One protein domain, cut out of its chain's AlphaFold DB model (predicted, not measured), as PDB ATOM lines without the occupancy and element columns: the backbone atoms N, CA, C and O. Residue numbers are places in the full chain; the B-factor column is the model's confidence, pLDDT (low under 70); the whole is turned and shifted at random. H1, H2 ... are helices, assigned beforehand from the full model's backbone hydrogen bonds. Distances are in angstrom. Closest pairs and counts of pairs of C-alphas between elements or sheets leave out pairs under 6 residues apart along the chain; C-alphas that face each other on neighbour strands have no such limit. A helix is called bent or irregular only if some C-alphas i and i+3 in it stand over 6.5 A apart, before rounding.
ATOM      1  N   GLU A 515     -15.941  27.971  27.923       90.69
ATOM      2  CA  GLU A 515     -16.763  29.062  28.478       90.69
ATOM      3  C   GLU A 515     -17.845  28.584  29.466       90.69
ATOM      4  O   GLU A 515     -18.275  29.355  30.323       90.69
ATOM      5  N   ASP A 516     -18.246  27.313  29.382       87.75
ATOM      6  CA  ASP A 516     -19.278  26.693  30.220       87.75
ATOM      7  C   ASP A 516     -18.707  25.629  31.174       87.75
ATOM      8  O   ASP A 516     -19.431  24.743  31.631       87.75
ATOM      9  N   ASP A 517     -17.404  25.696  31.465       88.75
ATOM     10  CA  ASP A 517     -16.694  24.780  32.368       88.75
ATOM     11  C   ASP A 517     -16.784  23.287  31.958       88.75
ATOM     12  O   ASP A 517     -16.617  22.379  32.782       88.75
ATOM     13  N   ILE A 518     -17.005  22.995  30.669       89.81
ATOM     14  CA  ILE A 518     -16.980  21.627  30.130       89.81
ATOM     15  C   ILE A 518     -15.523  21.190  29.941       89.81
ATOM     16  O   ILE A 518     -14.751  21.810  29.210       89.81
ATOM     17  N   ASN A 519     -15.140  20.084  30.585       89.75
ATOM     18  CA  ASN A 519     -13.749  19.632  30.608       89.75
ATOM     19  C   ASN A 519     -13.222  19.144  29.241       89.75
ATOM     20  O   ASN A 519     -13.977  18.695  28.373       89.75
ATOM     21  N   GLU A 520     -11.891  19.173  29.086       92.56
ATOM     22  CA  GLU A 520     -11.197  18.782  27.850       92.56
ATOM     23  C   GLU A 520     -11.476  17.351  27.411       92.56
ATOM     24  O   GLU A 520     -11.639  17.085  26.220       92.56
ATOM     25  N   THR A 521     -11.555  16.426  28.366       91.62
ATOM     26  CA  THR A 521     -11.826  15.019  28.076       91.62
ATOM     27  C   THR A 521     -13.183  14.857  27.395       91.62
ATOM     28  O   THR A 521     -13.282  14.153  26.395       91.62
ATOM     29  N   LEU A 522     -14.203  15.561  27.883       91.19
ATOM     30  CA  LEU A 522     -15.571  15.441  27.408       91.19
ATOM     31  C   LEU A 522     -15.761  16.087  26.034       91.19
ATOM     32  O   LEU A 522     -16.244  15.420  25.117       91.19
ATOM     33  N   TRP A 523     -15.335  17.344  25.845       93.88
ATOM     34  CA  TRP A 523     -15.487  17.983  24.532       93.88
ATOM     35  C   TRP A 523     -14.610  17.310  23.466       93.88
ATOM     36  O   TRP A 523     -15.007  17.231  22.302       93.88
ATOM     37  N   SER A 524     -13.462  16.732  23.848       93.75
ATOM     38  CA  SER A 524     -12.637  15.924  22.935       93.75
ATOM     39  C   SER A 524     -13.335  14.631  22.506       93.75
ATOM     40  O   SER A 524     -13.215  14.227  21.344       93.75
ATOM     41  N   THR A 525     -14.098  13.987  23.398       92.56
ATOM     42  CA  THR A 525     -14.955  12.848  23.037       92.56
ATOM     43  C   THR A 525     -16.031  13.277  22.046       92.56
ATOM     44  O   THR A 525     -16.161  12.647  20.998       92.56
ATOM     45  N   TRP A 526     -16.735  14.386  22.296       94.81
ATOM     46  CA  TRP A 526     -17.747  14.900  21.362       94.81
ATOM     47  C   TRP A 526     -17.154  15.233  19.995       94.81
ATOM     48  O   TRP A 526     -17.723  14.873  18.970       94.81
ATOM     49  N   PHE A 527     -15.972  15.850  19.964       96.00
ATOM     50  CA  PHE A 527     -15.266  16.129  18.717       96.00
ATOM     51  C   PHE A 527     -14.887  14.845  17.960       96.00
ATOM     52  O   PHE A 527     -14.956  14.786  16.730       96.00
ATOM     53  N   THR A 528     -14.506  13.789  18.679       93.69
ATOM     54  CA  THR A 528     -14.185  12.484  18.082       93.69
ATOM     55  C   THR A 528     -15.425  11.824  17.480       93.69
ATOM     56  O   THR A 528     -15.377  11.342  16.346       93.69
ATOM     57  N   GLU A 529     -16.556  11.857  18.186       92.88
ATOM     58  CA  GLU A 529     -17.838  11.373  17.663       92.88
ATOM     59  C   GLU A 529     -18.251  12.162  16.416       92.88
ATOM     60  O   GLU A 529     -18.549  11.580  15.371       92.88
ATOM     61  N   TRP A 530     -18.183  13.493  16.500       95.69
ATOM     62  CA  TRP A 530     -18.527  14.394  15.407       95.69
ATOM     63  C   TRP A 530     -17.689  14.119  14.159       95.69
ATOM     64  O   TRP A 530     -18.229  13.899  13.073       95.69
ATOM     65  N   THR A 531     -16.364  14.068  14.307       94.56
ATOM     66  CA  THR A 531     -15.460  13.813  13.181       94.56
ATOM     67  C   THR A 531     -15.611  12.407  12.605       94.56
ATOM     68  O   THR A 531     -15.448  12.249  11.398       94.56
ATOM     69  N   THR A 532     -15.991  11.410  13.410       92.62
ATOM     70  CA  THR A 532     -16.310  10.053  12.928       92.62
ATOM     71  C   THR A 532     -17.553  10.058  12.039       92.62
ATOM     72  O   THR A 532     -17.523   9.525  10.927       92.62
ATOM     73  N   LYS A 533     -18.632  10.729  12.467       93.62
ATOM     74  CA  LYS A 533     -19.852  10.863  11.652       93.62
ATOM     75  C   LYS A 533     -19.583  11.679  10.387       93.62
ATOM     76  O   LYS A 533     -19.976  11.283   9.288       93.62
ATOM     77  N   ARG A 534     -18.837  12.783  10.505       94.62
ATOM     78  CA  ARG A 534     -18.456  13.617   9.355       94.62
ATOM     79  C   ARG A 534     -17.564  12.891   8.361       94.62
ATOM     80  O   ARG A 534     -17.740  13.110   7.167       94.62
ATOM     81  N   TRP A 535     -16.687  12.003   8.816       94.44
ATOM     82  CA  TRP A 535     -15.875  11.157   7.944       94.44
ATOM     83  C   TRP A 535     -16.719  10.221   7.070       94.44
ATOM     84  O   TRP A 535     -16.443  10.092   5.879       94.44
ATOM     85  N   LEU A 536     -17.775   9.600   7.605       93.06
ATOM     86  CA  LEU A 536     -18.652   8.755   6.787       93.06
ATOM     87  C   LEU A 536     -19.473   9.579   5.782       93.06
ATOM     88  O   LEU A 536     -19.603   9.195   4.621       93.06
ATOM     89  N   ILE A 537     -19.974  10.745   6.204       95.44
ATOM     90  CA  ILE A 537     -20.673  11.681   5.308       95.44
ATOM     91  C   ILE A 537     -19.743  12.124   4.166       95.44
ATOM     92  O   ILE A 537     -20.166  12.195   3.015       95.44
ATOM     93  N   GLU A 538     -18.461  12.365   4.459       95.19
ATOM     94  CA  GLU A 538     -17.443  12.718   3.460       95.19
ATOM     95  C   GLU A 538     -17.207  11.597   2.435       95.19
ATOM     96  O   GLU A 538     -17.039  11.863   1.242       95.19
ATOM     97  N   GLN A 539     -17.236  10.335   2.872       94.56
ATOM     98  CA  GLN A 539     -17.122   9.182   1.975       94.56
ATOM     99  C   GLN A 539     -18.317   9.069   1.018       94.56
ATOM    100  O   GLN A 539     -18.132   8.687  -0.137       94.56
ATOM    101  N   CYS A 540     -19.516   9.477   1.444       95.12
ATOM    102  CA  CYS A 540     -20.728   9.421   0.621       95.12
ATOM    103  C   CYS A 540     -20.708  10.386  -0.579       95.12
ATOM    104  O   CYS A 540     -21.475  10.191  -1.523       95.12
ATOM    105  N   LEU A 541     -19.829  11.398  -0.582       95.94
ATOM    106  CA  LEU A 541     -19.674  12.315  -1.715       95.94
ATOM    107  C   LEU A 541     -19.006  11.644  -2.927       95.94
ATOM    108  O   LEU A 541     -19.347  11.958  -4.068       95.94
ATOM    109  N   GLN A 542     -18.052  10.734  -2.697       94.19
ATOM    110  CA  GLN A 542     -17.252  10.132  -3.768       94.19
ATOM    111  C   GLN A 542     -18.122   9.398  -4.810       94.19
ATOM    112  O   GLN A 542     -18.011   9.735  -5.990       94.19
ATOM    113  N   PRO A 543     -19.047   8.496  -4.420       94.69
ATOM    114  CA  PRO A 543     -19.899   7.797  -5.382       94.69
ATOM    115  C   PRO A 543     -20.812   8.731  -6.193       94.69
ATOM    116  O   PRO A 543     -21.108   8.445  -7.352       94.69
ATOM    117  N   LEU A 544     -21.245   9.863  -5.619       95.06
ATOM    118  CA  LEU A 544     -22.050  10.858  -6.337       95.06
ATOM    119  C   LEU A 544     -21.234  11.556  -7.432       95.06
ATOM    120  O   LEU A 544     -21.706  11.694  -8.560       95.06
ATOM    121  N   ILE A 545     -19.998  11.962  -7.115       94.50
ATOM    122  CA  ILE A 545     -19.070  12.553  -8.091       94.50
ATOM    123  C   ILE A 545     -18.800  11.573  -9.235       94.50
ATOM    124  O   ILE A 545     -18.845  11.972 -10.401       94.50
ATOM    125  N   GLU A 546     -18.543  10.304  -8.913       94.00
ATOM    126  CA  GLU A 546     -18.288   9.254  -9.903       94.00
ATOM    127  C   GLU A 546     -19.470   9.093 -10.856       94.00
ATOM    128  O   GLU A 546     -19.300   9.225 -12.067       94.00
ATOM    129  N   LYS A 547     -20.683   8.934 -10.315       91.69
ATOM    130  CA  LYS A 547     -21.902   8.816 -11.122       91.69
ATOM    131  C   LYS A 547     -22.148  10.027 -12.015       91.69
ATOM    132  O   LYS A 547     -22.484   9.853 -13.183       91.69
ATOM    133  N   GLY A 548     -21.953  11.236 -11.490       91.56
ATOM    134  CA  GLY A 548     -22.153  12.461 -12.261       91.56
ATOM    135  C   GLY A 548     -21.161  12.611 -13.416       91.56
ATOM    136  O   GLY A 548     -21.551  12.987 -14.518       91.56
ATOM    137  N   ILE A 549     -19.885  12.278 -13.197       91.31
ATOM    138  CA  ILE A 549     -18.845  12.346 -14.237       91.31
ATOM    139  C   ILE A 549     -18.992  11.220 -15.271       91.31
ATOM    140  O   ILE A 549     -18.651  11.414 -16.435       91.31
ATOM    141  N   GLU A 550     -19.527  10.062 -14.884       88.94
ATOM    142  CA  GLU A 550     -19.866   8.970 -15.809       88.94
ATOM    143  C   GLU A 550     -21.102   9.268 -16.677       88.94
ATOM    144  O   GLU A 550     -21.443   8.472 -17.552       88.94
ATOM    145  N   GLY A 551     -21.774  10.404 -16.460       84.12
ATOM    146  CA  GLY A 551     -22.978  10.791 -17.196       84.12
ATOM    147  C   GLY A 551     -24.244  10.070 -16.731       84.12
ATOM    148  O   GLY A 551     -25.275  10.143 -17.401       84.12
ATOM    149  N   ALA A 552     -24.205   9.386 -15.584       79.69
ATOM    150  CA  ALA A 552     -25.424   8.923 -14.938       79.69
ATOM    151  C   ALA A 552     -26.182  10.126 -14.357       79.69
ATOM    152  O   ALA A 552     -25.583  11.128 -13.968       79.69
ATOM    153  N   PHE A 553     -27.508  10.014 -14.259       75.50
ATOM    154  CA  PHE A 553     -28.345  11.021 -13.592       75.50
ATOM    155  C   PHE A 553     -28.429  12.411 -14.269       75.50
ATOM    156  O   PHE A 553     -28.751  13.405 -13.612       75.50
ATOM    157  N   VAL A 554     -28.132  12.482 -15.574       70.00
ATOM    158  CA  VAL A 554     -28.133  13.730 -16.367       70.00
ATOM    159  C   VAL A 554     -29.537  14.126 -16.856       70.00
ATOM    160  O   VAL A 554     -29.869  15.305 -16.826       70.00
ATOM    161  N   GLU A 555     -30.380  13.167 -17.260       64.62
ATOM    162  CA  GLU A 555     -31.694  13.417 -17.883       64.62
ATOM    163  C   GLU A 555     -32.831  12.747 -17.097       64.62
ATOM    164  O   GLU A 555     -33.293  11.660 -17.443       64.62
ATOM    165  N   HIS A 556     -33.282  13.392 -16.017       62.06
ATOM    166  CA  HIS A 556     -34.293  12.814 -15.117       62.06
ATOM    167  C   HIS A 556     -35.599  13.599 -15.043       62.06
ATOM    168  O   HIS A 556     -36.597  13.052 -14.584       62.06
ATOM    169  N   ASN A 557     -35.631  14.856 -15.501       55.84
ATOM    170  CA  ASN A 557     -36.868  15.627 -15.570       55.84
ATOM    171  C   ASN A 557     -36.767  16.777 -16.587       55.84
ATOM    172  O   ASN A 557     -35.837  17.576 -16.533       55.84
ATOM    173  N   VAL A 558     -37.744  16.894 -17.492       53.16
ATOM    174  CA  VAL A 558     -37.813  17.986 -18.486       53.16
ATOM    175  C   VAL A 558     -38.139  19.333 -17.817       53.16
ATOM    176  O   VAL A 558     -37.794  20.387 -18.348       53.16
ATOM    177  N   GLU A 559     -38.773  19.311 -16.640       52.78
ATOM    178  CA  GLU A 559     -39.191  20.514 -15.905       52.78
ATOM    179  C   GLU A 559     -38.153  21.009 -14.885       52.78
ATOM    180  O   GLU A 559     -38.155  22.190 -14.534       52.78
ATOM    181  N   ILE A 560     -37.249  20.135 -14.420       58.69
ATOM    182  CA  ILE A 560     -36.189  20.486 -13.465       58.69
ATOM    183  C   ILE A 560     -34.852  20.453 -14.211       58.69
ATOM    184  O   ILE A 560     -34.306  19.374 -14.430       58.69
ATOM    185  N   PRO A 561     -34.291  21.615 -14.585       64.94
ATOM    186  CA  PRO A 561     -33.051  21.677 -15.360       64.94
ATOM    187  C   PRO A 561     -31.810  21.278 -14.548       64.94
ATOM    188  O   PRO A 561     -30.726  21.148 -15.113       64.94
ATOM    189  N   THR A 562     -31.939  21.121 -13.228       77.94
ATOM    190  CA  THR A 562     -30.836  20.721 -12.352       77.94
ATOM    191  C   THR A 562     -30.613  19.207 -12.438       77.94
ATOM    192  O   THR A 562     -31.529  18.450 -12.106       77.94
ATOM    193  N   PRO A 563     -29.407  18.743 -12.819       86.44
ATOM    194  CA  PRO A 563     -29.083  17.321 -12.840       86.44
ATOM    195  C   PRO A 563     -29.278  16.675 -11.468       86.44
ATOM    196  O   PRO A 563     -28.926  17.257 -10.437       86.44
ATOM    197  N   LEU A 564     -29.769  15.438 -11.444       88.88
ATOM    198  CA  LEU A 564     -30.149  14.760 -10.205       88.88
ATOM    199  C   LEU A 564     -28.963  14.578  -9.237       88.88
ATOM    200  O   LEU A 564     -29.143  14.713  -8.028       88.88
ATOM    201  N   VAL A 565     -27.737  14.366  -9.737       92.31
ATOM    202  CA  VAL A 565     -26.540  14.309  -8.871       92.31
ATOM    203  C   VAL A 565     -26.362  15.584  -8.052       92.31
ATOM    204  O   VAL A 565     -25.994  15.507  -6.884       92.31
ATOM    205  N   ILE A 566     -26.643  16.755  -8.625       92.50
ATOM    206  CA  ILE A 566     -26.494  18.026  -7.910       92.50
ATOM    207  C   ILE A 566     -27.518  18.120  -6.778       92.50
ATOM    208  O   ILE A 566     -27.140  18.447  -5.655       92.50
ATOM    209  N   ASN A 567     -28.765  17.707  -7.020       91.62
ATOM    210  CA  ASN A 567     -29.792  17.644  -5.974       91.62
ATOM    211  C   ASN A 567     -29.385  16.696  -4.829       91.62
ATOM    212  O   ASN A 567     -29.610  16.997  -3.658       91.62
ATOM    213  N   LEU A 568     -28.754  15.560  -5.148       94.25
ATOM    214  CA  LEU A 568     -28.257  14.609  -4.147       94.25
ATOM    215  C   LEU A 568     -27.082  15.180  -3.340       94.25
ATOM    216  O   LEU A 568     -27.033  15.007  -2.122       94.25
ATOM    217  N   VAL A 569     -26.163  15.902  -3.990       96.00
ATOM    218  CA  VAL A 569     -25.069  16.614  -3.311       96.00
ATOM    219  C   VAL A 569     -25.620  17.698  -2.381       96.00
ATOM    220  O   VAL A 569     -25.135  17.841  -1.258       96.00
ATOM    221  N   GLU A 570     -26.647  18.441  -2.792       95.19
ATOM    222  CA  GLU A 570     -27.316  19.447  -1.954       95.19
ATOM    223  C   GLU A 570     -28.053  18.818  -0.764       95.19
ATOM    224  O   GLU A 570     -27.958  19.316   0.365       95.19
ATOM    225  N   LEU A 571     -28.736  17.691  -0.980       96.06
ATOM    226  CA  LEU A 571     -29.386  16.928   0.083       96.06
ATOM    227  C   LEU A 571     -28.359  16.446   1.120       96.06
ATOM    228  O   LEU A 571     -28.551  16.647   2.323       96.06
ATOM    229  N   LEU A 572     -27.241  15.879   0.658       97.56
ATOM    230  CA  LEU A 572     -26.148  15.438   1.521       97.56
ATOM    231  C   LEU A 572     -25.488  16.621   2.250       97.56
ATOM    232  O   LEU A 572     -25.186  16.520   3.436       97.56
ATOM    233  N   THR A 573     -25.321  17.763   1.577       97.50
ATOM    234  CA  THR A 573     -24.796  19.006   2.176       97.50
ATOM    235  C   THR A 573     -25.715  19.512   3.288       97.50
ATOM    236  O   THR A 573     -25.247  19.919   4.348       97.50
ATOM    237  N   THR A 574     -27.032  19.438   3.085       97.50
ATOM    238  CA  THR A 574     -28.018  19.816   4.104       97.50
ATOM    239  C   THR A 574     -27.921  18.910   5.329       97.50
ATOM    240  O   THR A 574     -27.916  19.404   6.453       97.50
ATOM    241  N   TYR A 575     -27.821  17.594   5.123       97.12
ATOM    242  CA  TYR A 575     -27.663  16.635   6.219       97.12
ATOM    243  C   TYR A 575     -26.361  16.861   6.993       97.12
ATOM    244  O   TYR A 575     -26.376  16.959   8.217       97.12
ATOM    245  N   ARG A 576     -25.247  17.035   6.273       96.75
ATOM    246  CA  ARG A 576     -23.938  17.376   6.834       96.75
ATOM    247  C   ARG A 576     -24.008  18.595   7.753       96.75
ATOM    248  O   ARG A 576     -23.567  18.511   8.892       96.75
ATOM    249  N   ASN A 577     -24.593  19.693   7.272       96.94
ATOM    250  CA  ASN A 577     -24.684  20.930   8.043       96.94
ATOM    251  C   ASN A 577     -25.542  20.753   9.303       96.94
ATOM    252  O   ASN A 577     -25.162  21.252  10.348       96.94
ATOM    253  N   LYS A 578     -26.639  19.983   9.245       96.81
ATOM    254  CA  LYS A 578     -27.440  19.669  10.442       96.81
ATOM    255  C   LYS A 578     -26.644  18.899  11.498       96.81
ATOM    256  O   LYS A 578     -26.797  19.158  12.684       96.81
ATOM    257  N   VAL A 579     -25.785  17.968  11.074       96.44
ATOM    258  CA  VAL A 579     -24.878  17.259  11.990       96.44
ATOM    259  C   VAL A 579     -23.851  18.222  12.590       96.44
ATOM    260  O   VAL A 579     -23.602  18.160  13.790       96.44
ATOM    261  N   ASP A 580     -23.274  19.116  11.787       96.44
ATOM    262  CA  ASP A 580     -22.324  20.126  12.271       96.44
ATOM    263  C   ASP A 580     -22.979  21.094  13.270       96.44
ATOM    264  O   ASP A 580     -22.430  21.333  14.348       96.44
ATOM    265  N   ASP A 581     -24.172  21.592  12.947       95.75
ATOM    266  CA  ASP A 581     -24.959  22.479  13.803       95.75
ATOM    267  C   ASP A 581     -25.294  21.792  15.132       95.75
ATOM    268  O   ASP A 581     -25.049  22.372  16.185       95.75
ATOM    269  N   PHE A 582     -25.725  20.524  15.116       96.75
ATOM    270  CA  PHE A 582     -26.004  19.765  16.337       96.75
ATOM    271  C   PHE A 582     -24.823  19.765  17.322       96.75
ATOM    272  O   PHE A 582     -25.017  19.984  18.518       96.75
ATOM    273  N   TYR A 583     -23.592  19.534  16.852       95.44
ATOM    274  CA  TYR A 583     -22.421  19.518  17.737       95.44
ATOM    275  C   TYR A 583     -22.002  20.913  18.206       95.44
ATOM    276  O   TYR A 583     -21.473  21.036  19.310       95.44
ATOM    277  N   LEU A 584     -22.248  21.948  17.400       92.31
ATOM    278  CA  LEU A 584     -21.910  23.335  17.724       92.31
ATOM    279  C   LEU A 584     -22.986  24.058  18.552       92.31
ATOM    280  O   LEU A 584     -22.679  25.065  19.179       92.31
ATOM    281  N   SER A 585     -24.237  23.588  18.573       88.75
ATOM    282  CA  SER A 585     -25.318  24.210  19.352       88.75
ATOM    283  C   SER A 585     -25.975  23.246  20.335       88.75
ATOM    284  O   SER A 585     -25.945  23.465  21.548       88.75
ATOM    285  N   ASP A 586     -26.561  22.163  19.836       92.88
ATOM    286  CA  ASP A 586     -27.564  21.393  20.576       92.88
ATOM    287  C   ASP A 586     -26.932  20.427  21.585       92.88
ATOM    288  O   ASP A 586     -27.461  20.212  22.684       92.88
ATOM    289  N   ARG A 587     -25.757  19.873  21.253       93.38
ATOM    290  CA  ARG A 587     -25.030  18.891  22.075       93.38
ATOM    291  C   ARG A 587     -24.780  19.404  23.491       93.38
ATOM    292  O   ARG A 587     -24.934  18.648  24.454       93.38
ATOM    293  N   LYS A 588     -24.438  20.687  23.605       90.75
ATOM    294  CA  LYS A 588     -24.176  21.385  24.865       90.75
ATOM    295  C   LYS A 588     -25.431  21.488  25.733       90.75
ATOM    296  O   LYS A 588     -25.379  21.167  26.919       90.75
ATOM    297  N   SER A 589     -26.573  21.857  25.151       90.81
ATOM    298  CA  SER A 589     -27.851  21.918  25.876       90.81
ATOM    299  C   SER A 589     -28.294  20.546  26.391       90.81
ATOM    300  O   SER A 589     -28.822  20.440  27.498       90.81
ATOM    301  N   ILE A 590     -28.038  19.481  25.624       92.12
ATOM    302  CA  ILE A 590     -28.294  18.103  26.066       92.12
ATOM    303  C   ILE A 590     -27.407  17.748  27.264       92.12
ATOM    304  O   ILE A 590     -27.910  17.214  28.249       92.12
ATOM    305  N   HIS A 591     -26.118  18.085  27.225       91.44
ATOM    306  CA  HIS A 591     -25.216  17.844  28.353       91.44
ATOM    307  C   HIS A 591     -25.685  18.543  29.636       91.44
ATOM    308  O   HIS A 591     -25.846  17.896  30.671       91.44
ATOM    309  N   GLN A 592     -26.013  19.836  29.561       88.81
ATOM    310  CA  GLN A 592     -26.490  20.621  30.710       88.81
ATOM    311  C   GLN A 592     -27.742  20.019  31.375       88.81
ATOM    312  O   GLN A 592     -27.922  20.141  32.586       88.81
ATOM    313  N   LYS A 593     -28.597  19.335  30.603       90.19
ATOM    314  CA  LYS A 593     -29.802  18.661  31.108       90.19
ATOM    315  C   LYS A 593     -29.481  17.454  31.999       90.19
ATOM    316  O   LYS A 593     -30.237  17.193  32.935       90.19
ATOM    317  N   PHE A 594     -28.393  16.726  31.732       89.12
ATOM    318  CA  PHE A 594     -28.096  15.431  32.363       89.12
ATOM    319  C   PHE A 594     -26.822  15.401  33.224       89.12
ATOM    320  O   PHE A 594     -26.667  14.468  34.006       89.12
ATOM    321  N   ALA A 595     -25.952  16.415  33.149       83.31
ATOM    322  CA  ALA A 595     -24.641  16.448  33.814       83.31
ATOM    323  C   ALA A 595     -24.661  16.190  35.338       83.31
ATOM    324  O   ALA A 595     -23.672  15.714  35.889       83.31
ATOM    325  N   PHE A 596     -25.778  16.478  36.017       81.75
ATOM    326  CA  PHE A 596     -25.935  16.329  37.473       81.75
ATOM    327  C   PHE A 596     -26.923  15.225  37.885       81.75
ATOM    328  O   PHE A 596     -27.369  15.201  39.031       81.75
ATOM    329  N   GLN A 597     -27.309  14.346  36.957       83.00
ATOM    330  CA  GLN A 597     -28.231  13.240  37.227       83.00
ATOM    331  C   GLN A 597     -27.470  11.919  37.398       83.00
ATOM    332  O   GLN A 597     -26.499  11.659  36.685       83.00
ATOM    333  N   ASP A 598     -27.944  11.044  38.286       71.81
ATOM    334  CA  ASP A 598     -27.390   9.695  38.418       71.81
ATOM    335  C   ASP A 598     -27.635   8.874  37.143       71.81
ATOM    336  O   ASP A 598     -28.755   8.763  36.641       71.81
ATOM    337  N   GLY A 599     -26.556   8.320  36.580       73.00
ATOM    338  CA  GLY A 599     -26.584   7.699  35.250       73.00
ATOM    339  C   GLY A 599     -26.702   8.702  34.090       73.00
ATOM    340  O   GLY A 599     -26.992   8.296  32.963       73.00
ATOM    341  N   GLY A 600     -26.468   9.994  34.344       79.62
ATOM    342  CA  GLY A 600     -26.604  11.086  33.379       79.62
ATOM    343  C   GLY A 600     -25.787  10.913  32.098       79.62
ATOM    344  O   GLY A 600     -26.310  11.185  31.026       79.62
ATOM    345  N   GLU A 601     -24.567  10.365  32.170       79.25
ATOM    346  CA  GLU A 601     -23.707  10.105  30.994       79.25
ATOM    347  C   GLU A 601     -24.403   9.206  29.951       79.25
ATOM    348  O   GLU A 601     -24.370   9.471  28.749       79.25
ATOM    349  N   LEU A 602     -25.089   8.156  30.415       79.44
ATOM    350  CA  LEU A 602     -25.832   7.233  29.555       79.44
ATOM    351  C   LEU A 602     -27.067   7.913  28.958       79.44
ATOM    352  O   LEU A 602     -27.323   7.794  27.760       79.44
ATOM    353  N   GLN A 603     -27.828   8.642  29.780       82.00
ATOM    354  CA  GLN A 603     -29.022   9.355  29.318       82.00
ATOM    355  C   GLN A 603     -28.680  10.439  28.293       82.00
ATOM    356  O   GLN A 603     -29.375  10.573  27.287       82.00
ATOM    357  N   GLU A 604     -27.581  11.156  28.518       88.50
ATOM    358  CA  GLU A 604     -27.037  12.157  27.612       88.50
ATOM    359  C   GLU A 604     -26.695  11.541  26.252       88.50
ATOM    360  O   GLU A 604     -27.123  12.063  25.222       88.50
ATOM    361  N   LYS A 605     -25.986  10.404  26.238       87.00
ATOM    362  CA  LYS A 605     -25.622   9.715  24.995       87.00
ATOM    363  C   LYS A 605     -26.856   9.281  24.204       87.00
ATOM    364  O   LYS A 605     -26.926   9.531  23.003       87.00
ATOM    365  N   PHE A 606     -27.856   8.687  24.856       84.19
ATOM    366  CA  PHE A 606     -29.084   8.280  24.165       84.19
ATOM    367  C   PHE A 606     -29.940   9.463  23.700       84.19
ATOM    368  O   PHE A 606     -30.677   9.319  22.727       84.19
ATOM    369  N   GLU A 607     -29.911  10.608  24.384       89.12
ATOM    370  CA  GLU A 607     -30.566  11.833  23.896       89.12
ATOM    371  C   GLU A 607     -29.844  12.383  22.677       89.12
ATOM    372  O   GLU A 607     -30.491  12.648  21.667       89.12
ATOM    373  N   ALA A 608     -28.516  12.448  22.723       92.00
ATOM    374  CA  ALA A 608     -27.711  12.901  21.601       92.00
ATOM    375  C   ALA A 608     -27.937  12.050  20.339       92.00
ATOM    376  O   ALA A 608     -28.243  12.597  19.281       92.00
ATOM    377  N   GLU A 609     -27.864  10.717  20.443       90.50
ATOM    378  CA  GLU A 609     -28.106   9.840  19.286       90.50
ATOM    379  C   GLU A 609     -29.572   9.872  18.821       90.50
ATOM    380  O   GLU A 609     -29.846   9.693  17.637       90.50
ATOM    381  N   SER A 610     -30.532  10.140  19.716       87.75
ATOM    382  CA  SER A 610     -31.938  10.296  19.327       87.75
ATOM    383  C   SER A 610     -32.189  11.586  18.546       87.75
ATOM    384  O   SER A 610     -32.965  11.553  17.594       87.75
ATOM    385  N   GLU A 611     -31.571  12.709  18.925       91.88
ATOM    386  CA  GLU A 611     -31.689  13.968  18.175       91.88
ATOM    387  C   GLU A 611     -30.984  13.875  16.817       91.88
ATOM    388  O   GLU A 611     -31.570  14.227  15.795       91.88
ATOM    389  N   LEU A 612     -29.782  13.291  16.772       93.12
ATOM    390  CA  LEU A 612     -29.076  13.034  15.514       93.12
ATOM    391  C   LEU A 612     -29.884  12.135  14.567       93.12
ATOM    392  O   LEU A 612     -29.958  12.418  13.371       93.12
ATOM    393  N   TYR A 613     -30.543  11.097  15.094       89.69
ATOM    394  CA  TYR A 613     -31.378  10.203  14.289       89.69
ATOM    395  C   TYR A 613     -32.549  10.926  13.610       89.69
ATOM    396  O   TYR A 613     -32.892  10.594  12.475       89.69
ATOM    397  N   LYS A 614     -33.124  11.970  14.228       90.50
ATOM    398  CA  LYS A 614     -34.180  12.773  13.580       90.50
ATOM    399  C   LYS A 614     -33.684  13.390  12.275       90.50
ATOM    400  O   LYS A 614     -34.400  13.362  11.277       90.50
ATOM    401  N   HIS A 615     -32.450  13.891  12.250       93.44
ATOM    402  CA  HIS A 615     -31.856  14.427  11.027       93.44
ATOM    403  C   HIS A 615     -31.608  13.339   9.975       93.44
ATOM    404  O   HIS A 615     -31.769  13.604   8.781       93.44
ATOM    405  N   THR A 616     -31.272  12.114  10.394       90.50
ATOM    406  CA  THR A 616     -31.147  10.955   9.495       90.50
ATOM    407  C   THR A 616     -32.493  10.593   8.859       90.50
ATOM    408  O   THR A 616     -32.554  10.422   7.643       90.50
ATOM    409  N   ILE A 617     -33.586  10.571   9.631       86.62
ATOM    410  CA  ILE A 617     -34.947  10.330   9.115       86.62
ATOM    411  C   ILE A 617     -35.380  11.424   8.130       86.62
ATOM    412  O   ILE A 617     -35.955  11.135   7.078       86.62
ATOM    413  N   GLU A 618     -35.094  12.691   8.433       90.56
ATOM    414  CA  GLU A 618     -35.394  13.804   7.525       90.56
ATOM    415  C   GLU A 618     -34.635  13.682   6.196       90.56
ATOM    416  O   GLU A 618     -35.202  13.951   5.133       90.56
ATOM    417  N   PHE A 619     -33.362  13.274   6.244       92.25
ATOM    418  CA  PHE A 619     -32.564  12.982   5.053       92.25
ATOM    419  C   PHE A 619     -33.164  11.818   4.255       92.25
ATOM    420  O   PHE A 619     -33.415  11.973   3.060       92.25
ATOM    421  N   GLN A 620     -33.451  10.693   4.915       87.50
ATOM    422  CA  GLN A 620     -34.049   9.512   4.288       87.50
ATOM    423  C   GLN A 620     -35.378   9.835   3.616       87.50
ATOM    424  O   GLN A 620     -35.596   9.441   2.480       87.50
ATOM    425  N   THR A 621     -36.255  10.580   4.290       85.88
ATOM    426  CA  THR A 621     -37.573  10.942   3.752       85.88
ATOM    427  C   THR A 621     -37.429  11.688   2.427       85.88
ATOM    428  O   THR A 621     -38.024  11.296   1.427       85.88
ATOM    429  N   LYS A 622     -36.554  12.700   2.386       90.38
ATOM    430  CA  LYS A 622     -36.272  13.450   1.154       90.38
ATOM    431  C   LYS A 622     -35.593  12.596   0.084       90.38
ATOM    432  O   LYS A 622     -35.868  12.771  -1.098       90.38
ATOM    433  N   LEU A 623     -34.700  11.687   0.478       90.12
ATOM    434  CA  LEU A 623     -34.077  10.747  -0.451       90.12
ATOM    435  C   LEU A 623     -35.124   9.807  -1.060       90.12
ATOM    436  O   LEU A 623     -35.103   9.579  -2.263       90.12
ATOM    437  N   HIS A 624     -36.068   9.304  -0.268       85.00
ATOM    438  CA  HIS A 624     -37.147   8.446  -0.750       85.00
ATOM    439  C   HIS A 624     -38.042   9.170  -1.753       85.00
ATOM    440  O   HIS A 624     -38.357   8.588  -2.788       85.00
ATOM    441  N   ASP A 625     -38.390  10.436  -1.502       85.00
ATOM    442  CA  ASP A 625     -39.157  11.248  -2.455       85.00
ATOM    443  C   ASP A 625     -38.457  11.318  -3.823       85.00
ATOM    444  O   ASP A 625     -39.095  11.164  -4.866       85.00
ATOM    445  N   ILE A 626     -37.129  11.477  -3.821       88.12
ATOM    446  CA  ILE A 626     -36.311  11.439  -5.038       88.12
ATOM    447  C   ILE A 626     -36.365  10.051  -5.678       88.12
ATOM    448  O   ILE A 626     -36.653   9.934  -6.866       88.12
ATOM    449  N   VAL A 627     -36.098   9.000  -4.902       86.50
ATOM    450  CA  VAL A 627     -35.995   7.620  -5.388       86.50
ATOM    451  C   VAL A 627     -37.304   7.145  -6.014       86.50
ATOM    452  O   VAL A 627     -37.292   6.606  -7.117       86.50
ATOM    453  N   PHE A 628     -38.446   7.382  -5.372       83.94
ATOM    454  CA  PHE A 628     -39.750   6.998  -5.920       83.94
ATOM    455  C   PHE A 628     -40.180   7.845  -7.123       83.94
ATOM    456  O   PHE A 628     -41.062   7.423  -7.869       83.94
ATOM    457  N   GLY A 629     -39.534   8.991  -7.348       82.12
ATOM    458  CA  GLY A 629     -39.677   9.782  -8.566       82.12
ATOM    459  C   GLY A 629     -38.906   9.235  -9.775       82.12
ATOM    460  O   GLY A 629     -39.124   9.716 -10.883       82.12
ATOM    461  N   LEU A 630     -38.014   8.250  -9.601       84.50
ATOM    462  CA  LEU A 630     -37.199   7.711 -10.695       84.50
ATOM    463  C   LEU A 630     -37.885   6.561 -11.431       84.50
ATOM    464  O   LEU A 630     -38.377   5.605 -10.830       84.50
ATOM    465  N   GLU A 631     -37.807   6.590 -12.759       82.75
ATOM    466  CA  GLU A 631     -38.366   5.533 -13.603       82.75
ATOM    467  C   GLU A 631     -37.552   4.228 -13.506       82.75
ATOM    468  O   GLU A 631     -38.111   3.144 -13.292       82.75
ATOM    469  N   LYS A 632     -36.217   4.313 -13.607       84.50
ATOM    470  CA  LYS A 632     -35.343   3.133 -13.702       84.50
ATOM    471  C   LYS A 632     -35.133   2.456 -12.349       84.50
ATOM    472  O   LYS A 632     -34.760   3.088 -11.364       84.50
ATOM    473  N   VAL A 633     -35.340   1.142 -12.307       82.62
ATOM    474  CA  VAL A 633     -35.216   0.333 -11.080       82.62
ATOM    475  C   VAL A 633     -33.762   0.262 -10.612       82.62
ATOM    476  O   VAL A 633     -33.503   0.310  -9.414       82.62
ATOM    477  N   GLU A 634     -32.808   0.187 -11.539       84.00
ATOM    478  CA  GLU A 634     -31.373   0.108 -11.243       84.00
ATOM    479  C   GLU A 634     -30.872   1.373 -10.535       84.00
ATOM    480  O   GLU A 634     -30.086   1.304  -9.594       84.00
ATOM    481  N   GLU A 635     -31.371   2.531 -10.966       86.81
ATOM    482  CA  GLU A 635     -31.075   3.832 -10.368       86.81
ATOM    483  C   GLU A 635     -31.680   3.951  -8.962       86.81
ATOM    484  O   GLU A 635     -31.005   4.406  -8.037       86.81
ATOM    485  N   ARG A 636     -32.912   3.456  -8.775       85.88
ATOM    486  CA  ARG A 636     -33.558   3.369  -7.456       85.88
ATOM    487  C   ARG A 636     -32.777   2.479  -6.493       85.88
ATOM    488  O   ARG A 636     -32.463   2.909  -5.387       85.88
ATOM    489  N   LEU A 637     -32.428   1.264  -6.923       84.44
ATOM    490  CA  LEU A 637     -31.633   0.300  -6.151       84.44
ATOM    491  C   LEU A 637     -30.299   0.897  -5.696       84.44
ATOM    492  O   LEU A 637     -29.906   0.735  -4.542       84.44
ATOM    493  N   TRP A 638     -29.611   1.588  -6.606       90.19
ATOM    494  CA  TRP A 638     -28.324   2.199  -6.308       90.19
ATOM    495  C   TRP A 638     -28.445   3.299  -5.245       90.19
ATOM    496  O   TRP A 638     -27.654   3.317  -4.305       90.19
ATOM    497  N   LEU A 639     -29.446   4.180  -5.355       89.88
ATOM    498  CA  LEU A 639     -29.655   5.261  -4.386       89.88
ATOM    499  C   LEU A 639     -30.066   4.763  -3.002       89.88
ATOM    500  O   LEU A 639     -29.610   5.337  -2.015       89.88
ATOM    501  N   PHE A 640     -30.869   3.698  -2.923       84.69
ATOM    502  CA  PHE A 640     -31.169   3.049  -1.646       84.69
ATOM    503  C   PHE A 640     -29.888   2.548  -0.977       84.69
ATOM    504  O   PHE A 640     -29.568   2.982   0.124       84.69
ATOM    505  N   SER A 641     -29.091   1.744  -1.688       85.44
ATOM    506  CA  SER A 641     -27.833   1.217  -1.146       85.44
ATOM    507  C   SER A 641     -26.840   2.319  -0.761       85.44
ATOM    508  O   SER A 641     -26.092   2.161   0.203       85.44
ATOM    509  N   TRP A 642     -26.806   3.424  -1.509       91.44
ATOM    510  CA  TRP A 642     -25.977   4.581  -1.182       91.44
ATOM    511  C   TRP A 642     -26.452   5.279   0.103       91.44
ATOM    512  O   TRP A 642     -25.635   5.578   0.973       91.44
ATOM    513  N   GLY A 643     -27.763   5.502   0.247       88.12
ATOM    514  CA  GLY A 643     -28.357   6.157   1.413       88.12
ATOM    515  C   GLY A 643     -28.280   5.327   2.695       88.12
ATOM    516  O   GLY A 643     -28.013   5.894   3.755       88.12
ATOM    517  N   ASP A 644     -28.445   4.003   2.597       82.75
ATOM    518  CA  ASP A 644     -28.462   3.067   3.735       82.75
ATOM    519  C   ASP A 644     -27.199   3.168   4.600       82.75
ATOM    520  O   ASP A 644     -27.277   3.100   5.823       82.75
ATOM    521  N   THR A 645     -26.051   3.481   3.994       84.69
ATOM    522  CA  THR A 645     -24.778   3.665   4.716       84.69
ATOM    523  C   THR A 645     -24.884   4.715   5.836       84.69
ATOM    524  O   THR A 645     -24.264   4.580   6.890       84.69
ATOM    525  N   LEU A 646     -25.679   5.775   5.640       86.94
ATOM    526  CA  LEU A 646     -25.882   6.828   6.644       86.94
ATOM    527  C   LEU A 646     -26.899   6.440   7.722       86.94
ATOM    528  O   LEU A 646     -26.869   6.989   8.822       86.94
ATOM    529  N   VAL A 647     -27.789   5.509   7.402       79.56
ATOM    530  CA  VAL A 647     -28.845   4.995   8.280       79.56
ATOM    531  C   VAL A 647     -28.256   3.975   9.237       79.56
ATOM    532  O   VAL A 647     -28.429   4.089  10.451       79.56
ATOM    533  N   ASP A 648     -27.492   3.034   8.683       82.31
ATOM    534  CA  ASP A 648     -26.781   2.000   9.422       82.31
ATOM    535  C   ASP A 648     -25.841   2.623  10.451       82.31
ATOM    536  O   ASP A 648     -25.803   2.176  11.592       82.31
ATOM    537  N   MET A 649     -25.187   3.742  10.111       84.75
ATOM    538  CA  MET A 649     -24.348   4.496  11.047       84.75
ATOM    539  C   MET A 649     -25.074   4.871  12.345       84.75
ATOM    540  O   MET A 649     -24.488   4.773  13.427       84.75
ATOM    541  N   ALA A 650     -26.321   5.344  12.265       78.69
ATOM    542  CA  ALA A 650     -27.056   5.768  13.455       78.69
ATOM    543  C   ALA A 650     -27.336   4.578  14.386       78.69
ATOM    544  O   ALA A 650     -27.197   4.695  15.603       78.69
ATOM    545  N   ILE A 651     -27.647   3.416  13.808       79.31
ATOM    546  CA  ILE A 651     -27.893   2.172  14.544       79.31
ATOM    547  C   ILE A 651     -26.587   1.596  15.104       79.31
ATOM    548  O   ILE A 651     -26.518   1.264  16.289       79.31
ATOM    549  N   ASP A 652     -25.538   1.521  14.285       82.56
ATOM    550  CA  ASP A 652     -24.233   0.984  14.670       82.56
ATOM    551  C   ASP A 652     -23.590   1.824  15.783       82.56
ATOM    552  O   ASP A 652     -23.025   1.257  16.714       82.56
ATOM    553  N   THR A 653     -23.763   3.155  15.777       83.88
ATOM    554  CA  THR A 653     -23.257   4.020  16.865       83.88
ATOM    555  C   THR A 653     -23.859   3.630  18.221       83.88
ATOM    556  O   THR A 653     -23.154   3.595  19.232       83.88
ATOM    557  N   VAL A 654     -25.161   3.330  18.258       80.31
ATOM    558  CA  VAL A 654     -25.848   2.905  19.485       80.31
ATOM    559  C   VAL A 654     -25.393   1.501  19.891       80.31
ATOM    560  O   VAL A 654     -25.069   1.282  21.057       80.31
ATOM    561  N   LEU A 655     -25.320   0.564  18.941       80.00
ATOM    562  CA  LEU A 655     -24.886  -0.815  19.190       80.00
ATOM    563  C   LEU A 655     -23.445  -0.904  19.712       80.00
ATOM    564  O   LEU A 655     -23.186  -1.629  20.677       80.00
ATOM    565  N   ASP A 656     -22.521  -0.156  19.112       81.00
ATOM    566  CA  ASP A 656     -21.119  -0.116  19.526       81.00
ATOM    567  C   ASP A 656     -20.975   0.486  20.926       81.00
ATOM    568  O   ASP A 656     -20.269  -0.072  21.763       81.00
ATOM    569  N   PHE A 657     -21.722   1.549  21.236       78.56
ATOM    570  CA  PHE A 657     -21.712   2.145  22.571       78.56
ATOM    571  C   PHE A 657     -22.187   1.171  23.662       78.56
ATOM    572  O   PHE A 657     -21.592   1.114  24.740       78.56
ATOM    573  N   ILE A 658     -23.227   0.371  23.386       74.38
ATOM    574  CA  ILE A 658     -23.701  -0.665  24.320       74.38
ATOM    575  C   ILE A 658     -22.610  -1.707  24.574       74.38
ATOM    576  O   ILE A 658     -22.390  -2.105  25.720       74.38
ATOM    577  N   ARG A 659     -21.941  -2.147  23.501       75.06
ATOM    578  CA  ARG A 659     -20.889  -3.165  23.553       75.06
ATOM    579  C   ARG A 659     -19.668  -2.670  24.327       75.06
ATOM    580  O   ARG A 659     -19.171  -3.393  25.184       75.06
ATOM    581  N   ASP A 660     -19.217  -1.449  24.055       71.06
ATOM    582  CA  ASP A 660     -17.988  -0.884  24.623       71.06
ATOM    583  C   ASP A 660     -18.104  -0.573  26.121       71.06
ATOM    584  O   ASP A 660     -17.115  -0.625  26.851       71.06
ATOM    585  N   LYS A 661     -19.311  -0.256  26.604       70.75
ATOM    586  CA  LYS A 661     -19.574   0.014  28.025       70.75
ATOM    587  C   LYS A 661     -19.936  -1.241  28.830       70.75
ATOM    588  O   LYS A 661     -20.289  -1.091  29.997       70.75
ATOM    589  N   GLU A 662     -19.874  -2.434  28.222       59.56
ATOM    590  CA  GLU A 662     -20.267  -3.721  28.828       59.56
ATOM    591  C   GLU A 662     -21.584  -3.594  29.612       59.56
ATOM    592  O   GLU A 662     -21.690  -3.964  30.783       59.56
ATOM    593  N   LEU A 663     -22.598  -2.977  28.989       65.69
ATOM    594  CA  LEU A 663     -23.884  -2.717  29.637       65.69
ATOM    595  C   LEU A 663     -24.697  -4.013  29.751       65.69
ATOM    596  O   LEU A 663     -25.747  -4.159  29.126       65.69
ATOM    597  N   ASP A 664     -24.256  -4.925  30.621       59.19
ATOM    598  CA  ASP A 664     -24.925  -6.182  30.989       59.19
ATOM    599  C   ASP A 664     -26.366  -5.965  31.494       59.19
ATOM    600  O   ASP A 664     -27.154  -6.902  31.634       59.19
ATOM    601  N   SER A 665     -26.717  -4.716  31.822       59.34
ATOM    602  CA  SER A 665     -28.052  -4.287  32.225       59.34
ATOM    603  C   SER A 665     -29.063  -4.215  31.085       59.34
ATOM    604  O   SER A 665     -30.254  -4.273  31.373       59.34
ATOM    605  N   ILE A 666     -28.620  -4.052  29.837       64.19
ATOM    606  CA  ILE A 666     -29.509  -3.997  28.673       64.19
ATOM    607  C   ILE A 666     -29.755  -5.424  28.195       64.19
ATOM    608  O   ILE A 666     -28.821  -6.207  28.017       64.19
ATOM    609  N   SER A 667     -31.020  -5.786  27.985       64.62
ATOM    610  CA  SER A 667     -31.336  -7.159  27.597       64.62
ATOM    611  C   SER A 667     -30.745  -7.529  26.223       64.62
ATOM    612  O   SER A 667     -30.845  -6.777  25.252       64.62
ATOM    613  N   GLN A 668     -30.192  -8.744  26.105       71.81
ATOM    614  CA  GLN A 668     -29.749  -9.312  24.817       71.81
ATOM    615  C   GLN A 668     -30.879  -9.345  23.774       71.81
ATOM    616  O   GLN A 668     -30.619  -9.300  22.577       71.81
ATOM    617  N   ALA A 669     -32.135  -9.375  24.227       67.94
ATOM    618  CA  ALA A 669     -33.304  -9.228  23.370       67.94
ATOM    619  C   ALA A 669     -33.356  -7.843  22.701       67.94
ATOM    620  O   ALA A 669     -33.511  -7.774  21.491       67.94
ATOM    621  N   VAL A 670     -33.145  -6.752  23.446       68.88
ATOM    622  CA  VAL A 670     -33.121  -5.383  22.894       68.88
ATOM    623  C   VAL A 670     -31.941  -5.175  21.933       68.88
ATOM    624  O   VAL A 670     -32.101  -4.534  20.896       68.88
ATOM    625  N   ILE A 671     -30.775  -5.763  22.218       68.00
ATOM    626  CA  ILE A 671     -29.616  -5.759  21.299       68.00
ATOM    627  C   ILE A 671     -29.929  -6.557  20.021       68.00
ATOM    628  O   ILE A 671     -29.609  -6.123  18.909       68.00
ATOM    629  N   GLY A 672     -30.582  -7.713  20.170       71.75
ATOM    630  CA  GLY A 672     -31.080  -8.525  19.062       71.75
ATOM    631  C   GLY A 672     -32.083  -7.769  18.191       71.75
ATOM    632  O   GLY A 672     -31.953  -7.798  16.969       71.75
ATOM    633  N   ASP A 673     -33.004  -7.023  18.805       76.38
ATOM    634  CA  ASP A 673     -33.996  -6.199  18.112       76.38
ATOM    635  C   ASP A 673     -33.326  -5.079  17.292       76.38
ATOM    636  O   ASP A 673     -33.674  -4.891  16.127       76.38
ATOM    637  N   PHE A 674     -32.314  -4.383  17.829       72.81
ATOM    638  CA  PHE A 674     -31.536  -3.389  17.065       72.81
ATOM    639  C   PHE A 674     -30.734  -4.015  15.918       72.81
ATOM    640  O   PHE A 674     -30.673  -3.460  14.821       72.81
ATOM    641  N   THR A 675     -30.140  -5.189  16.145       72.25
ATOM    642  CA  THR A 675     -29.405  -5.920  15.099       72.25
ATOM    643  C   THR A 675     -30.351  -6.380  13.988       72.25
ATOM    644  O   THR A 675     -30.001  -6.334  12.810       72.25
ATOM    645  N   GLN A 676     -31.563  -6.808  14.348       76.31
ATOM    646  CA  GLN A 676     -32.602  -7.170  13.394       76.31
ATOM    647  C   GLN A 676     -33.118  -5.948  12.635       76.31
ATOM    648  O   GLN A 676     -33.370  -6.067  11.439       76.31
ATOM    649  N   LEU A 677     -33.249  -4.799  13.306       74.19
ATOM    650  CA  LEU A 677     -33.597  -3.527  12.682       74.19
ATOM    651  C   LEU A 677     -32.544  -3.187  11.619       74.19
ATOM    652  O   LEU A 677     -32.903  -3.110  10.459       74.19
ATOM    653  N   ARG A 678     -31.241  -3.220  11.931       68.69
ATOM    654  CA  ARG A 678     -30.159  -3.055  10.932       68.69
ATOM    655  C   ARG A 678     -30.254  -4.000   9.719       68.69
ATOM    656  O   ARG A 678     -29.858  -3.640   8.621       68.69
ATOM    657  N   LEU A 679     -30.739  -5.231   9.895       63.31
ATOM    658  CA  LEU A 679     -30.768  -6.249   8.833       63.31
ATOM    659  C   LEU A 679     -31.989  -6.175   7.895       63.31
ATOM    660  O   LEU A 679     -32.017  -6.929   6.916       63.31
ATOM    661  N   GLN A 680     -33.013  -5.348   8.158       69.25
ATOM    662  CA  GLN A 680     -34.180  -5.317   7.260       69.25
ATOM    663  C   GLN A 680     -33.868  -4.514   5.992       69.25
ATOM    664  O   GLN A 680     -33.527  -3.339   6.044       69.25
ATOM    665  N   ASN A 681     -33.996  -5.170   4.837       59.97
ATOM    666  CA  ASN A 681     -33.579  -4.620   3.553       59.97
ATOM    667  C   ASN A 681     -34.752  -3.922   2.838       59.97
ATOM    668  O   ASN A 681     -35.716  -4.568   2.405       59.97
ATOM    669  N   TYR A 682     -34.651  -2.603   2.681       65.94
ATOM    670  CA  TYR A 682     -35.654  -1.757   2.027       65.94
ATOM    671  C   TYR A 682     -35.821  -2.035   0.527       65.94
ATOM    672  O   TYR A 682     -36.881  -1.761  -0.046       65.94
ATOM    673  N   SER A 683     -34.825  -2.671  -0.106       62.97
ATOM    674  CA  SER A 683     -34.847  -2.984  -1.543       62.97
ATOM    675  C   SER A 683     -36.021  -3.874  -1.977       62.97
ATOM    676  O   SER A 683     -36.444  -3.840  -3.134       62.97
ATOM    677  N   THR A 684     -36.619  -4.618  -1.045       67.75
ATOM    678  CA  THR A 684     -37.785  -5.474  -1.300       67.75
ATOM    679  C   THR A 684     -39.061  -4.686  -1.650       67.75
ATOM    680  O   THR A 684     -39.995  -5.265  -2.202       67.75
ATOM    681  N   PHE A 685     -39.102  -3.371  -1.384       66.12
ATOM    682  CA  PHE A 685     -40.285  -2.508  -1.561       66.12
ATOM    683  C   PHE A 685     -40.109  -1.420  -2.631       66.12
ATOM    684  O   PHE A 685     -40.892  -0.475  -2.693       66.12
ATOM    685  N   ILE A 686     -39.122  -1.557  -3.521       67.88
ATOM    686  CA  ILE A 686     -38.741  -0.524  -4.507       67.88
ATOM    687  C   ILE A 686     -39.876  -0.088  -5.446       67.88
ATOM    688  O   ILE A 686     -39.833   1.018  -5.987       67.88
ATOM    689  N   ASN A 687     -40.899  -0.924  -5.632       69.62
ATOM    690  CA  ASN A 687     -42.056  -0.628  -6.483       69.62
ATOM    691  C   ASN A 687     -43.322  -0.222  -5.712       69.62
ATOM    692  O   ASN A 687     -44.322   0.103  -6.346       69.62
ATOM    693  N   ASP A 688     -43.298  -0.236  -4.380       77.81
ATOM    694  CA  ASP A 688     -44.448   0.110  -3.546       77.81
ATOM    695  C   ASP A 688     -44.052   1.198  -2.544       77.81
ATOM    696  O   ASP A 688     -43.688   0.933  -1.397       77.81
ATOM    697  N   ALA A 689     -44.133   2.450  -3.006       73.62
ATOM    698  CA  ALA A 689     -43.832   3.631  -2.200       73.62
ATOM    699  C   ALA A 689     -44.659   3.677  -0.907       73.62
ATOM    700  O   ALA A 689     -44.183   4.159   0.120       73.62
ATOM    701  N   LYS A 690     -45.886   3.139  -0.933       75.31
ATOM    702  CA  LYS A 690     -46.763   3.113   0.234       75.31
ATOM    703  C   LYS A 690     -46.293   2.070   1.246       75.31
ATOM    704  O   LYS A 690     -46.125   2.417   2.411       75.31
ATOM    705  N   ALA A 691     -46.027   0.838   0.812       74.69
ATOM    706  CA  ALA A 691     -45.488  -0.203   1.688       74.69
ATOM    707  C   ALA A 691     -44.123   0.194   2.269       74.69
ATOM    708  O   ALA A 691     -43.855  -0.045   3.447       74.69
ATOM    709  N   HIS A 692     -43.284   0.859   1.473       73.31
ATOM    710  CA  HIS A 692     -42.005   1.379   1.939       73.31
ATOM    711  C   HIS A 692     -42.173   2.498   2.979       73.31
ATOM    712  O   HIS A 692     -41.528   2.464   4.025       73.31
ATOM    713  N   ALA A 693     -43.056   3.474   2.738       72.12
ATOM    714  CA  ALA A 693     -43.340   4.539   3.702       72.12
ATOM    715  C   ALA A 693     -43.927   3.987   5.014       72.12
ATOM    716  O   ALA A 693     -43.536   4.419   6.098       72.12
ATOM    717  N   GLU A 694     -44.816   2.994   4.935       76.44
ATOM    718  CA  GLU A 694     -45.355   2.290   6.104       76.44
ATOM    719  C   GLU A 694     -44.255   1.556   6.883       76.44
ATOM    720  O   GLU A 694     -44.228   1.617   8.115       76.44
ATOM    721  N   MET A 695     -43.316   0.910   6.185       75.56
ATOM    722  CA  MET A 695     -42.176   0.237   6.806       75.56
ATOM    723  C   MET A 695     -41.195   1.220   7.450       75.56
ATOM    724  O   MET A 695     -40.777   0.992   8.580       75.56
ATOM    725  N   SER A 696     -40.888   2.334   6.788       75.00
ATOM    726  CA  SER A 696     -40.032   3.394   7.331       75.00
ATOM    727  C   SER A 696     -40.655   4.033   8.582       75.00
ATOM    728  O   SER A 696     -39.989   4.175   9.605       75.00
ATOM    729  N   ALA A 697     -41.967   4.300   8.575       80.81
ATOM    730  CA  ALA A 697     -42.686   4.788   9.755       80.81
ATOM    731  C   ALA A 697     -42.750   3.749  10.889       80.81
ATOM    732  O   ALA A 697     -42.781   4.104  12.071       80.81
ATOM    733  N   LYS A 698     -42.803   2.456  10.550       81.25
ATOM    734  CA  LYS A 698     -42.710   1.364  11.523       81.25
ATOM    735  C   LYS A 698     -41.317   1.314  12.149       81.25
ATOM    736  O   LYS A 698     -41.228   1.199  13.365       81.25
ATOM    737  N   TRP A 699     -40.271   1.472  11.346       78.19
ATOM    738  CA  TRP A 699     -38.885   1.533  11.799       78.19
ATOM    739  C   TRP A 699     -38.613   2.695  12.742       78.19
ATOM    740  O   TRP A 699     -38.056   2.474  13.808       78.19
ATOM    741  N   ASP A 700     -39.062   3.904  12.405       81.56
ATOM    742  CA  ASP A 700     -38.915   5.068  13.285       81.56
ATOM    743  C   ASP A 700     -39.593   4.824  14.648       81.56
ATOM    744  O   ASP A 700     -39.022   5.056  15.716       81.56
ATOM    745  N   LYS A 701     -40.799   4.240  14.646       84.81
ATOM    746  CA  LYS A 701     -41.479   3.837  15.889       84.81
ATOM    747  C   LYS A 701     -40.720   2.756  16.657       84.81
ATOM    748  O   LYS A 701     -40.654   2.832  17.884       84.81
ATOM    749  N   GLU A 702     -40.192   1.747  15.968       81.31
ATOM    750  CA  GLU A 702     -39.416   0.660  16.571       81.31
ATOM    751  C   GLU A 702     -38.116   1.188  17.182       81.31
ATOM    752  O   GLU A 702     -37.864   0.920  18.355       81.31
ATOM    753  N   TYR A 703     -37.366   2.024  16.463       84.06
ATOM    754  CA  TYR A 703     -36.160   2.688  16.955       84.06
ATOM    755  C   TYR A 703     -36.455   3.515  18.209       84.06
ATOM    756  O   TYR A 703     -35.857   3.283  19.261       84.06
ATOM    757  N   ASN A 704     -37.438   4.419  18.155       85.19
ATOM    758  CA  ASN A 704     -37.807   5.249  19.306       85.19
ATOM    759  C   ASN A 704     -38.301   4.405  20.490       85.19
ATOM    760  O   ASN A 704     -37.978   4.691  21.646       85.19
ATOM    761  N   SER A 705     -39.059   3.333  20.227       83.44
ATOM    762  CA  SER A 705     -39.494   2.407  21.273       83.44
ATOM    763  C   SER A 705     -38.321   1.663  21.906       83.44
ATOM    764  O   SER A 705     -38.357   1.433  23.116       83.44
ATOM    765  N   LEU A 706     -37.326   1.249  21.122       81.25
ATOM    766  CA  LEU A 706     -36.140   0.562  21.625       81.25
ATOM    767  C   LEU A 706     -35.270   1.523  22.441       81.25
ATOM    768  O   LEU A 706     -34.929   1.198  23.577       81.25
ATOM    769  N   MET A 707     -35.039   2.741  21.947       82.88
ATOM    770  CA  MET A 707     -34.356   3.809  22.688       82.88
ATOM    771  C   MET A 707     -35.046   4.104  24.028       82.88
ATOM    772  O   MET A 707     -34.390   4.214  25.065       82.88
ATOM    773  N   PHE A 708     -36.382   4.172  24.044       83.94
ATOM    774  CA  PHE A 708     -37.148   4.361  25.276       83.94
ATOM    775  C   PHE A 708     -37.013   3.177  26.245       83.94
ATOM    776  O   PHE A 708     -36.785   3.387  27.439       83.94
ATOM    777  N   LYS A 709     -37.133   1.933  25.753       80.50
ATOM    778  CA  LYS A 709     -36.954   0.721  26.572       80.50
ATOM    779  C   LYS A 709     -35.569   0.692  27.213       80.50
ATOM    780  O   LYS A 709     -35.483   0.488  28.419       80.50
ATOM    781  N   MET A 710     -34.520   0.980  26.443       79.19
ATOM    782  CA  MET A 710     -33.145   1.035  26.946       79.19
ATOM    783  C   MET A 710     -32.976   2.067  28.059       79.19
ATOM    784  O   MET A 710     -32.447   1.750  29.124       79.19
ATOM    785  N   ARG A 711     -33.474   3.294  27.857       78.50
ATOM    786  CA  ARG A 711     -33.426   4.335  28.896       78.50
ATOM    787  C   ARG A 711     -34.163   3.912  30.162       78.50
ATOM    788  O   ARG A 711     -33.676   4.150  31.265       78.50
ATOM    789  N   LYS A 712     -35.319   3.261  30.006       78.44
ATOM    790  CA  LYS A 712     -36.106   2.758  31.131       78.44
ATOM    791  C   LYS A 712     -35.360   1.664  31.900       78.44
ATOM    792  O   LYS A 712     -35.266   1.774  33.119       78.44
ATOM    793  N   GLU A 713     -34.805   0.665  31.213       75.00
ATOM    794  CA  GLU A 713     -34.028  -0.427  31.825       75.00
ATOM    795  C   GLU A 713     -32.834   0.111  32.633       75.00
ATOM    796  O   GLU A 713     -32.570  -0.357  33.741       75.00
ATOM    797  N   LEU A 714     -32.175   1.163  32.141       70.25
ATOM    798  CA  LEU A 714     -31.089   1.837  32.857       70.25
ATOM    799  C   LEU A 714     -31.577   2.618  34.088       70.25
ATOM    800  O   LEU A 714     -30.965   2.525  35.150       70.25
ATOM    801  N   SER A 715     -32.698   3.338  33.972       68.81
ATOM    802  CA  SER A 715     -33.272   4.120  35.080       68.81
ATOM    803  C   SER A 715     -33.860   3.271  36.218       68.81
ATOM    804  O   SER A 715     -33.889   3.710  37.361       68.81
ATOM    805  N   GLN A 716     -34.329   2.052  35.935       65.25
ATOM    806  CA  GLN A 716     -34.926   1.178  36.953       65.25
ATOM    807  C   GLN A 716     -33.874   0.564  37.889       65.25
ATOM    808  O   GLN A 716     -34.147   0.342  39.068       65.25
ATOM    809  N   LYS A 717     -32.651   0.347  37.398       57.12
ATOM    810  CA  LYS A 717     -31.557  -0.230  38.189       57.12
ATOM    811  C   LYS A 717     -30.805   0.797  39.043       57.12
ATOM    812  O   LYS A 717     -30.230   0.413  40.059       57.12
ATOM    813  N   SER A 718     -30.810   2.084  38.676       50.78
ATOM    814  CA  SER A 718     -30.293   3.154  39.547       50.78
ATOM    815  C   SER A 718     -31.160   3.315  40.800       50.78
ATOM    816  O   SER A 718     -30.613   3.446  41.888       50.78
ATOM    817  N   THR A 719     -32.483   3.152  40.682       47.44
ATOM    818  CA  THR A 719     -33.402   3.115  41.836       47.44
ATOM    819  C   THR A 719     -33.294   1.850  42.701       47.44
ATOM    820  O   THR A 719     -33.590   1.912  43.888       47.44
ATOM    821  N   GLU A 720     -32.852   0.707  42.157       44.75
ATOM    822  CA  GLU A 720     -32.637  -0.534  42.935       44.75
ATOM    823  C   GLU A 720     -31.310  -0.558  43.715       44.75
ATOM    824  O   GLU A 720     -31.141  -1.398  44.592       44.75
ATOM    825  N   LYS A 721     -30.362   0.344  43.423       42.88
ATOM    826  CA  LYS A 721     -29.110   0.488  44.194       42.88
ATOM    827  C   LYS A 721     -29.231   1.426  45.405       42.88
ATOM    828  O   LYS A 721     -28.304   1.467  46.210       42.88
ATOM    829  N   GLU A 722     -30.338   2.159  45.531       37.12
ATOM    830  CA  GLU A 722     -30.611   3.090  46.641       37.12
ATOM    831  C   GLU A 722     -31.603   2.548  47.690       37.12
ATOM    832  O   GLU A 722     -31.859   3.222  48.691       37.12
ATOM    833  N   GLY A 723     -32.149   1.343  47.488       35.28
ATOM    834  CA  GLY A 723     -32.968   0.614  48.469       35.28
ATOM    835  C   GLY A 723     -32.208  -0.554  49.076       35.28
ATOM    836  O   GLY A 723     -32.407  -0.804  50.287       35.28
TER     837      GLY A 723
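AT A GLANCE: This is residues 515 to 723 of the 723 residues of an uncharacterized protein of Shewanella sp. 10N.286.48.B5 (UniProt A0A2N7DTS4). This is a long slab of helices running up and down side by side, in two rows of three: H7, H3 and the arm H2a in one row, H5, H4 and H1 in the other, with H3 and H4 in the middle. At one end of the slab the bent helix H2 turns off into a short arm, H2b, which packs on H3. The printed part has 209 residues with seven named helices, H1 to H7 in order, and no named strand; the class is all helix. It is compact, with a radius of gyration of the C-alphas of 19.4 A, and its outline is elongated, spanning 68 by 40 by 24 A.

IN THESE COORDINATES: The longest helix, H7, is residues 689 to 720, 46.7 A from C-alpha 689 at (-43.832, 3.631, -2.200) to C-alpha 720 at (-32.637, -0.534, 42.935). H3, residues 600 to 628, measures 41.6 A, and H4, residues 633 to 660, 39.7 A with a kink of 32 degrees near residue 651. H5 is residues 668 to 679, 16.3 A, and H6 residues 682 to 685. H1, residues 520 to 549, is 43.3 A long and begins with C-alpha 520 at (-11.197, 18.782, 27.850). H2, residues 564 to 594, was assigned as one helix by its hydrogen bonds but is bent, C-alphas 584 and 587 being 7.0 A apart; its arms are H2a, residues 564 to 584, 30.4 A, and H2b, residues 587 to 594, at a steep tilt of 43 degrees.

HOW THE PARTS SIT: H1, H2a, H3, H4, H5 and H7 form an up-and-down bundle, each running against the one before it. H7 touches H3 at a shallow tilt of 2 degrees, closest at the C-alphas of Ala 689 and Phe 628, 6.5 A. With residues 699 to 710 alone, H7 touches H5, closest at C-alphas 706 and 670, 6.8 A. H3 and H4 form a hairpin, closest at C-alphas 627 and 636, 5.3 A. H3 touches H2a with residues 612 to 623 alone, closest at C-alphas 619 and 575, 6.2 A. H1 and H2a form a hairpin, with C-alphas 548 and 565 closest at 5.8 A. H6 only just touches H4, with 3 pairs of C-alphas within 8 A, Ser 683 and Leu 637 closest at 6.5 A. H4 and H7 are apart. Every O i to N i+4 pair is within hydrogen-bond range in H2a and H5; the counts are 22 of 26 in H1, 3 of 4 in H2b, 24 of 25 in H3, 18 of 24 in H4 and 25 of 28 in H7, and H6 is too short for such a pair.

THE WHOLE: The C-alphas farthest apart, of Val 558 and Gly 723, are 69.3 A apart. The printed part has no cut, and H1 to H2 is a long link of 14 residues. The mean pLDDT of the printed part is 82.0; it is under 70 at residues 555 to 561, 662 to 667, 669 to 671, 678 to 687 and 715 to 723.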